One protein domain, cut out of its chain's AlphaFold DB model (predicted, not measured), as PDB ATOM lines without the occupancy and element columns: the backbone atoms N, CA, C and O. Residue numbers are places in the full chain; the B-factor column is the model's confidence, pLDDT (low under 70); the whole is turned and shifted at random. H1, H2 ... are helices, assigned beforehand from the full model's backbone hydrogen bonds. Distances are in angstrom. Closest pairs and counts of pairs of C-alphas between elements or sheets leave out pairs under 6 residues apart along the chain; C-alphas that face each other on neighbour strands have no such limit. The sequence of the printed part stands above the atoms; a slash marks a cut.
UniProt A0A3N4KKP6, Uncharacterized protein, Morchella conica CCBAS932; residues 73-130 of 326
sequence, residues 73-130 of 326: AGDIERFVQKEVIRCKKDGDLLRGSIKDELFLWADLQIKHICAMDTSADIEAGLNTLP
ATOM      1  N   ALA A  73     -24.417  -1.922  54.015       81.50
ATOM      2  CA  ALA A  73     -25.087  -2.991  54.761       81.50
ATOM      3  C   ALA A  73     -26.437  -2.551  55.361       81.50
ATOM      4  O   ALA A  73     -27.426  -3.280  55.271       81.50
ATOM      5  N   GLY A  74     -26.512  -1.334  55.914       86.25
ATOM      6  CA  GLY A  74     -27.757  -0.786  56.465       86.25
ATOM      7  C   GLY A  74     -28.823  -0.493  55.401       86.25
ATOM      8  O   GLY A  74     -30.018  -0.677  55.647       86.25
ATOM      9  N   ASP A  75     -28.411  -0.085  54.197       85.81
ATOM     10  CA  ASP A  75     -29.331   0.137  53.077       85.81
ATOM     11  C   ASP A  75     -29.878  -1.189  52.538       85.81
ATOM     12  O   ASP A  75     -31.073  -1.287  52.239       85.81
ATOM     13  N   ILE A  76     -29.035  -2.225  52.478       83.88
ATOM     14  CA  ILE A  76     -29.438  -3.583  52.098       83.88
ATOM     15  C   ILE A  76     -30.395  -4.157  53.131       83.88
ATOM     16  O   ILE A  76     -31.450  -4.659  52.754       83.88
ATOM     17  N   GLU A  77     -30.092  -4.043  54.426       85.31
ATOM     18  CA  GLU A  77     -30.987  -4.513  55.485       85.31
ATOM     19  C   GLU A  77     -32.367  -3.855  55.355       85.31
ATOM     20  O   GLU A  77     -33.402  -4.531  55.341       85.31
ATOM     21  N   ARG A  78     -32.394  -2.529  55.176       88.00
ATOM     22  CA  ARG A  78     -33.637  -1.777  54.987       88.00
ATOM     23  C   ARG A  78     -34.382  -2.196  53.720       88.00
ATOM     24  O   ARG A  78     -35.616  -2.260  53.728       88.00
ATOM     25  N   PHE A  79     -33.662  -2.463  52.633       86.12
ATOM     26  CA  PHE A  79     -34.238  -2.964  51.389       86.12
ATOM     27  C   PHE A  79     -34.846  -4.356  51.568       86.12
ATOM     28  O   PHE A  79     -36.014  -4.545  51.228       86.12
ATOM     29  N   VAL A  80     -34.111  -5.287  52.178       85.00
ATOM     30  CA  VAL A  80     -34.571  -6.653  52.455       85.00
ATOM     31  C   VAL A  80     -35.834  -6.626  53.309       85.00
ATOM     32  O   VAL A  80     -36.839  -7.229  52.937       85.00
ATOM     33  N   GLN A  81     -35.842  -5.866  54.409       85.19
ATOM     34  CA  GLN A  81     -37.024  -5.726  55.264       85.19
ATOM     35  C   GLN A  81     -38.240  -5.220  54.475       85.19
ATOM     36  O   GLN A  81     -39.343  -5.762  54.597       85.19
ATOM     37  N   LYS A  82     -38.046  -4.198  53.636       85.75
ATOM     38  CA  LYS A  82     -39.114  -3.618  52.817       85.75
ATOM     39  C   LYS A  82     -39.653  -4.613  51.787       85.75
ATOM     40  O   LYS A  82     -40.871  -4.746  51.664       85.75
ATOM     41  N   GLU A  83     -38.778  -5.312  51.070       80.94
ATOM     42  CA  GLU A  83     -39.176  -6.253  50.020       80.94
ATOM     43  C   GLU A  83     -39.790  -7.538  50.592       80.94
ATOM     44  O   GLU A  83     -40.772  -8.029  50.042       80.94
ATOM     45  N   VAL A  84     -39.345  -8.024  51.756       80.75
ATOM     46  CA  VAL A  84     -40.014  -9.132  52.466       80.75
ATOM     47  C   VAL A  84     -41.437  -8.747  52.884       80.75
ATOM     48  O   VAL A  84     -42.373  -9.527  52.699       80.75
ATOM     49  N   ILE A  85     -41.638  -7.538  53.428       81.19
ATOM     50  CA  ILE A  85     -42.981  -7.044  53.785       81.19
ATOM     51  C   ILE A  85     -43.867  -6.953  52.541       81.19
ATOM     52  O   ILE A  85     -45.035  -7.343  52.587       81.19
ATOM     53  N   ARG A  86     -43.319  -6.438  51.440       77.31
ATOM     54  CA  ARG A  86     -44.027  -6.319  50.166       77.31
ATOM     55  C   ARG A  86     -44.408  -7.684  49.604       77.31
ATOM     56  O   ARG A  86     -45.570  -7.888  49.272       77.31
ATOM     57  N   CYS A  87     -43.470  -8.626  49.579       73.62
ATOM     58  CA  CYS A  87     -43.714  -9.997  49.152       73.62
ATOM     59  C   CYS A  87     -44.890 -10.625  49.912       73.62
ATOM     60  O   CYS A  87     -45.809 -11.163  49.299       73.62
ATOM     61  N   LYS A  88     -44.912 -10.483  51.245       71.88
ATOM     62  CA  LYS A  88     -45.992 -11.016  52.090       71.88
ATOM     63  C   LYS A  88     -47.356 -10.372  51.831       71.88
ATOM     64  O   LYS A  88     -48.371 -11.029  52.037       71.88
ATOM     65  N   LYS A  89     -47.397  -9.089  51.455       73.50
ATOM     66  CA  LYS A  89     -48.648  -8.336  51.255       73.50
ATOM     67  C   LYS A  89     -49.213  -8.478  49.846       73.50
ATOM     68  O   LYS A  89     -50.412  -8.685  49.699       73.50
ATOM     69  N   ASP A  90     -48.351  -8.363  48.844       65.19
ATOM     70  CA  ASP A  90     -48.762  -8.174  47.452       65.19
ATOM     71  C   ASP A  90     -48.507  -9.421  46.591       65.19
ATOM     72  O   ASP A  90     -48.944  -9.471  45.443       65.19
ATOM     73  N   GLY A  91     -47.780 -10.421  47.113       58.75
ATOM     74  CA  GLY A  91     -47.377 -11.618  46.366       58.75
ATOM     75  C   GLY A  91     -46.453 -11.332  45.175       58.75
ATOM     76  O   GLY A  91     -46.194 -12.228  44.375       58.75
ATOM     77  N   ASP A  92     -45.975 -10.094  45.027       53.09
ATOM     78  CA  ASP A  92     -45.185  -9.640  43.885       53.09
ATOM     79  C   ASP A  92     -43.973  -8.850  44.399       53.09
ATOM     80  O   ASP A  92     -44.096  -7.810  45.053       53.09
ATOM     81  N   LEU A  93     -42.788  -9.372  44.099       58.16
ATOM     82  CA  LEU A  93     -41.512  -8.704  44.340       58.16
ATOM     83  C   LEU A  93     -41.185  -7.775  43.170       58.16
ATOM     84  O   LEU A  93     -41.803  -7.869  42.105       58.16
ATOM     85  N   LEU A  94     -40.247  -6.842  43.362       53.94
ATOM     86  CA  LEU A  94     -39.867  -5.872  42.333       53.94
ATOM     87  C   LEU A  94     -39.716  -6.531  40.948       53.94
ATOM     88  O   LEU A  94     -38.833  -7.348  40.699       53.94
ATOM     89  N   ARG A  95     -40.575  -6.115  40.008       53.16
ATOM     90  CA  ARG A  95     -40.413  -6.340  38.558       53.16
ATOM     91  C   ARG A  95     -39.594  -5.222  37.896       53.16
ATOM     92  O   ARG A  95     -39.677  -5.018  36.687       53.16
ATOM     93  N   GLY A  96     -38.893  -4.433  38.710       49.91
ATOM     94  CA  GLY A  96     -38.090  -3.293  38.285       49.91
ATOM     95  C   GLY A  96     -36.647  -3.692  38.002       49.91
ATOM     96  O   GLY A  96     -36.154  -4.685  38.528       49.91
ATOM     97  N   SER A  97     -35.968  -2.895  37.180       55.25
ATOM     98  CA  SER A  97     -34.540  -3.059  36.909       55.25
ATOM     99  C   SER A  97     -33.743  -2.586  38.127       55.25
ATOM    100  O   SER A  97     -33.460  -1.395  38.251       55.25
ATOM    101  N   ILE A  98     -33.419  -3.499  39.041       66.19
ATOM    102  CA  ILE A  98     -32.378  -3.261  40.044       66.19
ATOM    103  C   ILE A  98     -31.050  -3.265  39.290       66.19
ATOM    104  O   ILE A  98     -30.795  -4.199  38.539       66.19
ATOM    105  N   LYS A  99     -30.277  -2.184  39.412       62.66
ATOM    106  CA  LYS A  99     -29.000  -2.020  38.699       62.66
ATOM    107  C   LYS A  99     -27.791  -2.465  39.518       62.66
ATOM    108  O   LYS A  99     -26.749  -2.750  38.948       62.66
ATOM    109  N   ASP A 100     -27.930  -2.472  40.837       73.12
ATOM    110  CA  ASP A 100     -26.861  -2.843  41.754       73.12
ATOM    111  C   ASP A 100     -26.873  -4.361  41.975       73.12
ATOM    112  O   ASP A 100     -27.916  -4.936  42.298       73.12
ATOM    113  N   GLU A 101     -25.724  -5.007  41.774       72.94
ATOM    114  CA  GLU A 101     -25.573  -6.463  41.853       72.94
ATOM    115  C   GLU A 101     -25.929  -7.018  43.236       72.94
ATOM    116  O   GLU A 101     -26.512  -8.100  43.330       72.94
ATOM    117  N   LEU A 102     -25.649  -6.272  44.306       77.56
ATOM    118  CA  LEU A 102     -25.878  -6.711  45.678       77.56
ATOM    119  C   LEU A 102     -27.360  -6.611  46.054       77.56
ATOM    120  O   LEU A 102     -27.922  -7.539  46.639       77.56
ATOM    121  N   PHE A 103     -28.036  -5.538  45.633       80.31
ATOM    122  CA  PHE A 103     -29.494  -5.437  45.764       80.31
ATOM    123  C   PHE A 103     -30.223  -6.438  44.861       80.31
ATOM    124  O   PHE A 103     -31.277  -6.947  45.242       80.31
ATOM    125  N   LEU A 104     -29.679  -6.736  43.677       80.56
ATOM    126  CA  LEU A 104     -30.228  -7.746  42.776       80.56
ATOM    127  C   LEU A 104     -30.100  -9.142  43.385       80.56
ATOM    128  O   LEU A 104     -31.067  -9.901  43.367       80.56
ATOM    129  N   TRP A 105     -28.937  -9.472  43.945       83.50
ATOM    130  CA  TRP A 105     -28.735 -10.719  44.671       83.50
ATOM    131  C   TRP A 105     -29.716 -10.828  45.843       83.50
ATOM    132  O   TRP A 105     -30.446 -11.814  45.920       83.50
ATOM    133  N   ALA A 106     -29.836  -9.789  46.678       83.31
ATOM    134  CA  ALA A 106     -30.793  -9.763  47.783       83.31
ATOM    135  C   ALA A 106     -32.248  -9.966  47.312       83.31
ATOM    136  O   ALA A 106     -32.974 -10.777  47.883       83.31
ATOM    137  N   ASP A 107     -32.678  -9.287  46.246       81.88
ATOM    138  CA  ASP A 107     -34.013  -9.459  45.655       81.88
ATOM    139  C   ASP A 107     -34.249 -10.891  45.144       81.88
ATOM    140  O   ASP A 107     -35.319 -11.457  45.376       81.88
ATOM    141  N   LEU A 108     -33.252 -11.514  44.507       80.00
ATOM    142  CA  LEU A 108     -33.338 -12.907  44.060       80.00
ATOM    143  C   LEU A 108     -33.448 -13.884  45.236       80.00
ATOM    144  O   LEU A 108     -34.275 -14.796  45.168       80.00
ATOM    145  N   GLN A 109     -32.702 -13.668  46.325       84.56
ATOM    146  CA  GLN A 109     -32.824 -14.487  47.537       84.56
ATOM    147  C   GLN A 109     -34.207 -14.350  48.173       84.56
ATOM    148  O   GLN A 109     -34.851 -15.347  48.501       84.56
ATOM    149  N   ILE A 110     -34.721 -13.122  48.281       83.12
ATOM    150  CA  ILE A 110     -36.068 -12.881  48.809       83.12
ATOM    151  C   ILE A 110     -37.107 -13.582  47.928       83.12
ATOM    152  O   ILE A 110     -37.988 -14.255  48.456       83.12
ATOM    153  N   LYS A 111     -36.990 -13.487  46.595       77.38
ATOM    154  CA  LYS A 111     -37.866 -14.192  45.638       77.38
ATOM    155  C   LYS A 111     -37.806 -15.703  45.801       77.38
ATOM    156  O   LYS A 111     -38.849 -16.350  45.725       77.38
ATOM    157  N   HIS A 112     -36.614 -16.253  46.005       77.38
ATOM    158  CA  HIS A 112     -36.416 -17.678  46.225       77.38
ATOM    159  C   HIS A 112     -37.150 -18.145  47.491       77.38
ATOM    160  O   HIS A 112     -38.011 -19.019  47.402       77.38
ATOM    161  N   ILE A 113     -36.892 -17.495  48.629       81.19
ATOM    162  CA  ILE A 113     -37.505 -17.840  49.922       81.19
ATOM    163  C   ILE A 113     -39.025 -17.640  49.881       81.19
ATOM    164  O   ILE A 113     -39.787 -18.479  50.350       81.19
ATOM    165  N   CYS A 114     -39.488 -16.541  49.287       78.56
ATOM    166  CA  CYS A 114     -40.910 -16.234  49.166       78.56
ATOM    167  C   CYS A 114     -41.701 -17.221  48.300       78.56
ATOM    168  O   CYS A 114     -42.926 -17.253  48.392       78.56
ATOM    169  N   ALA A 115     -41.032 -17.977  47.428       74.94
ATOM    170  CA  ALA A 115     -41.671 -18.978  46.582       74.94
ATOM    171  C   ALA A 115     -41.834 -20.344  47.275       74.94
ATOM    172  O   ALA A 115     -42.365 -21.262  46.655       74.94
ATOM    173  N   MET A 116     -41.350 -20.498  48.510       80.25
ATOM    174  CA  MET A 116     -41.449 -21.737  49.280       80.25
ATOM    175  C   MET A 116     -42.795 -21.837  50.000       80.25
ATOM    176  O   MET A 116     -43.284 -20.865  50.574       80.25
ATOM    177  N   ASP A 117     -43.379 -23.036  49.984       76.75
ATOM    178  CA  ASP A 117     -44.745 -23.263  50.462       76.75
ATOM    179  C   ASP A 117     -44.823 -23.546  51.972       76.75
ATOM    180  O   ASP A 117     -45.849 -23.277  52.601       76.75
ATOM    181  N   THR A 118     -43.762 -24.104  52.571       81.44
ATOM    182  CA  THR A 118     -43.773 -24.530  53.977       81.44
ATOM    183  C   THR A 118     -42.707 -23.830  54.811       81.44
ATOM    184  O   THR A 118     -41.628 -23.492  54.330       81.44
ATOM    185  N   SER A 119     -42.980 -23.652  56.108       81.88
ATOM    186  CA  SER A 119     -42.003 -23.084  57.045       81.88
ATOM    187  C   SER A 119     -40.713 -23.905  57.126       81.88
ATOM    188  O   SER A 119     -39.651 -23.328  57.329       81.88
ATOM    189  N   ALA A 120     -40.799 -25.229  56.949       81.62
ATOM    190  CA  ALA A 120     -39.636 -26.111  56.938       81.62
ATOM    191  C   ALA A 120     -38.766 -25.884  55.691       81.62
ATOM    192  O   ALA A 120     -37.545 -25.833  55.805       81.62
ATOM    193  N   ASP A 121     -39.389 -25.684  54.524       79.81
ATOM    194  CA  ASP A 121     -38.668 -25.353  53.291       79.81
ATOM    195  C   ASP A 121     -38.007 -23.976  53.396       79.81
ATOM    196  O   ASP A 121     -36.858 -23.826  52.995       79.81
ATOM    197  N   ILE A 122     -38.693 -22.996  53.998       82.25
ATOM    198  CA  ILE A 122     -38.139 -21.658  54.262       82.25
ATOM    199  C   ILE A 122     -36.905 -21.747  55.164       82.25
ATOM    200  O   ILE A 122     -35.883 -21.133  54.869       82.25
ATOM    201  N   GLU A 123     -36.982 -22.503  56.261       83.12
ATOM    202  CA  GLU A 123     -35.859 -22.671  57.189       83.12
ATOM    203  C   GLU A 123     -34.685 -23.402  56.529       83.12
ATOM    204  O   GLU A 123     -33.536 -22.985  56.677       83.12
ATOM    205  N   ALA A 124     -34.951 -24.448  55.744       83.12
ATOM    206  CA  ALA A 124     -33.919 -25.125  54.965       83.12
ATOM    207  C   ALA A 124     -33.279 -24.178  53.935       83.12
ATOM    208  O   ALA A 124     -32.056 -24.089  53.874       83.12
ATOM    209  N   GLY A 125     -34.096 -23.421  53.198       80.75
ATOM    210  CA  GLY A 125     -33.656 -22.459  52.192       80.75
ATOM    211  C   GLY A 125     -32.777 -21.353  52.760       80.75
ATOM    212  O   GLY A 125     -31.747 -21.038  52.175       80.75
ATOM    213  N   LEU A 126     -33.128 -20.815  53.934       83.06
ATOM    214  CA  LEU A 126     -32.316 -19.821  54.647       83.06
ATOM    215  C   LEU A 126     -30.915 -20.339  55.007       83.06
ATOM    216  O   LEU A 126     -29.976 -19.550  55.063       83.06
ATOM    217  N   ASN A 127     -30.767 -21.648  55.234       83.31
ATOM    218  CA  ASN A 127     -29.481 -22.279  55.543       83.31
ATOM    219  C   ASN A 127     -28.666 -22.650  54.293       83.31
ATOM    220  O   ASN A 127     -27.498 -23.012  54.417       83.31
ATOM    221  N   THR A 128     -29.267 -22.593  53.102       82.56
ATOM    222  CA  THR A 128     -28.637 -22.984  51.834       82.56
ATOM    223  C   THR A 128     -28.673 -21.862  50.801       82.56
ATOM    224  O   THR A 128     -28.669 -22.142  49.603       82.56
ATOM    225  N   LEU A 129     -28.759 -20.602  51.243       82.50
ATOM    226  CA  LEU A 129     -28.762 -19.469  50.325       82.50
ATOM    227  C   LEU A 129     -27.419 -19.402  49.581       82.50
ATOM    228  O   LEU A 129     -26.374 -19.439  50.231       82.50
ATOM    229  N   PRO A 130     -27.439 -19.274  48.246       83.31
ATOM    230  CA  PRO A 130     -26.246 -19.035  47.447       83.31
ATOM    231  C   PRO A 130     -25.441 -17.838  47.961       83.31
ATOM    232  O   PRO A 130     -26.012 -16.767  48.168       83.31
TER     233      PRO A 130
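AT A GLANCE: This is residues 73 to 130 of the 326 residues of an uncharacterized protein of Morchella conica CCBAS932 (UniProt A0A3N4KKP6). The helix in the middle is H2: the longest helix, H1, packs on it at a slant and runs the same way, while H3 folds back from the far end of H2 and makes a narrow V with it. The three centres make a triangle, H1 and H3 stay apart, and the loop of residues 91 to 100 returns from the end of H1 to the beginning of H2. The printed part has 58 residues with three named helices, in the order H1, H2, H3, and no named strand; its class is all helix. It is compact, with a radius of gyration of the C-alphas of 11.3 A, and the C-alphas span 31 by 24 by 18 A.

IN THESE COORDINATES: Start with H1, residues 73 to 90: find C-alpha 73 at (-25.087, -2.991, 54.761), and from there the helix runs 25.3 A to C-alpha 90 at (-48.762, -8.174, 47.452). Next look for H2, residues 101 to 114, which measures 19.6 A from its first to its last C-alpha and begins with C-alpha 101 at (-25.573, -6.463, 41.853). H3, residues 119 to 127, measures 12.6 A and ends with C-alpha 127 at (-29.481, -22.279, 55.543).

HOW THE PARTS SIT: Begin at H1 and look across to H2: the two touch, and their closest C-alphas, those of Val 84 and Ile 110, are 6.6 A apart. They run the same way at a steep tilt of 35.2 degrees, only just beyond shallow. From H2 go on to H3, which touches H2 at residues 113 to 114 of H2 alone. The closest C-alphas of this pair are those of Ile 113 and Ile 122, 5.8 A apart. H2 and H3 run opposite ways at a shallow tilt of 26 degrees and form a helical hairpin. H1 and H3 are apart. In the backbones of H1, H2 and H3, every O i to N i+4 pair is within hydrogen-bond range.

THE WHOLE: To see how large the whole is, take the two C-alphas farthest apart, those of Lys 99 and Ala 120, at 32.0 A. The C-alphas of Ala 73 and Pro 130, the first and last printed residues, are 17.7 A apart. The printed part has no cut. The link from H1 to H2 is short, with 10 residues, and the link from H2 to H3 is tight, with 4. Look to the B-factor column for the pLDDT: its mean over the printed part is 77.0, and residues 90 to 99 are under 70.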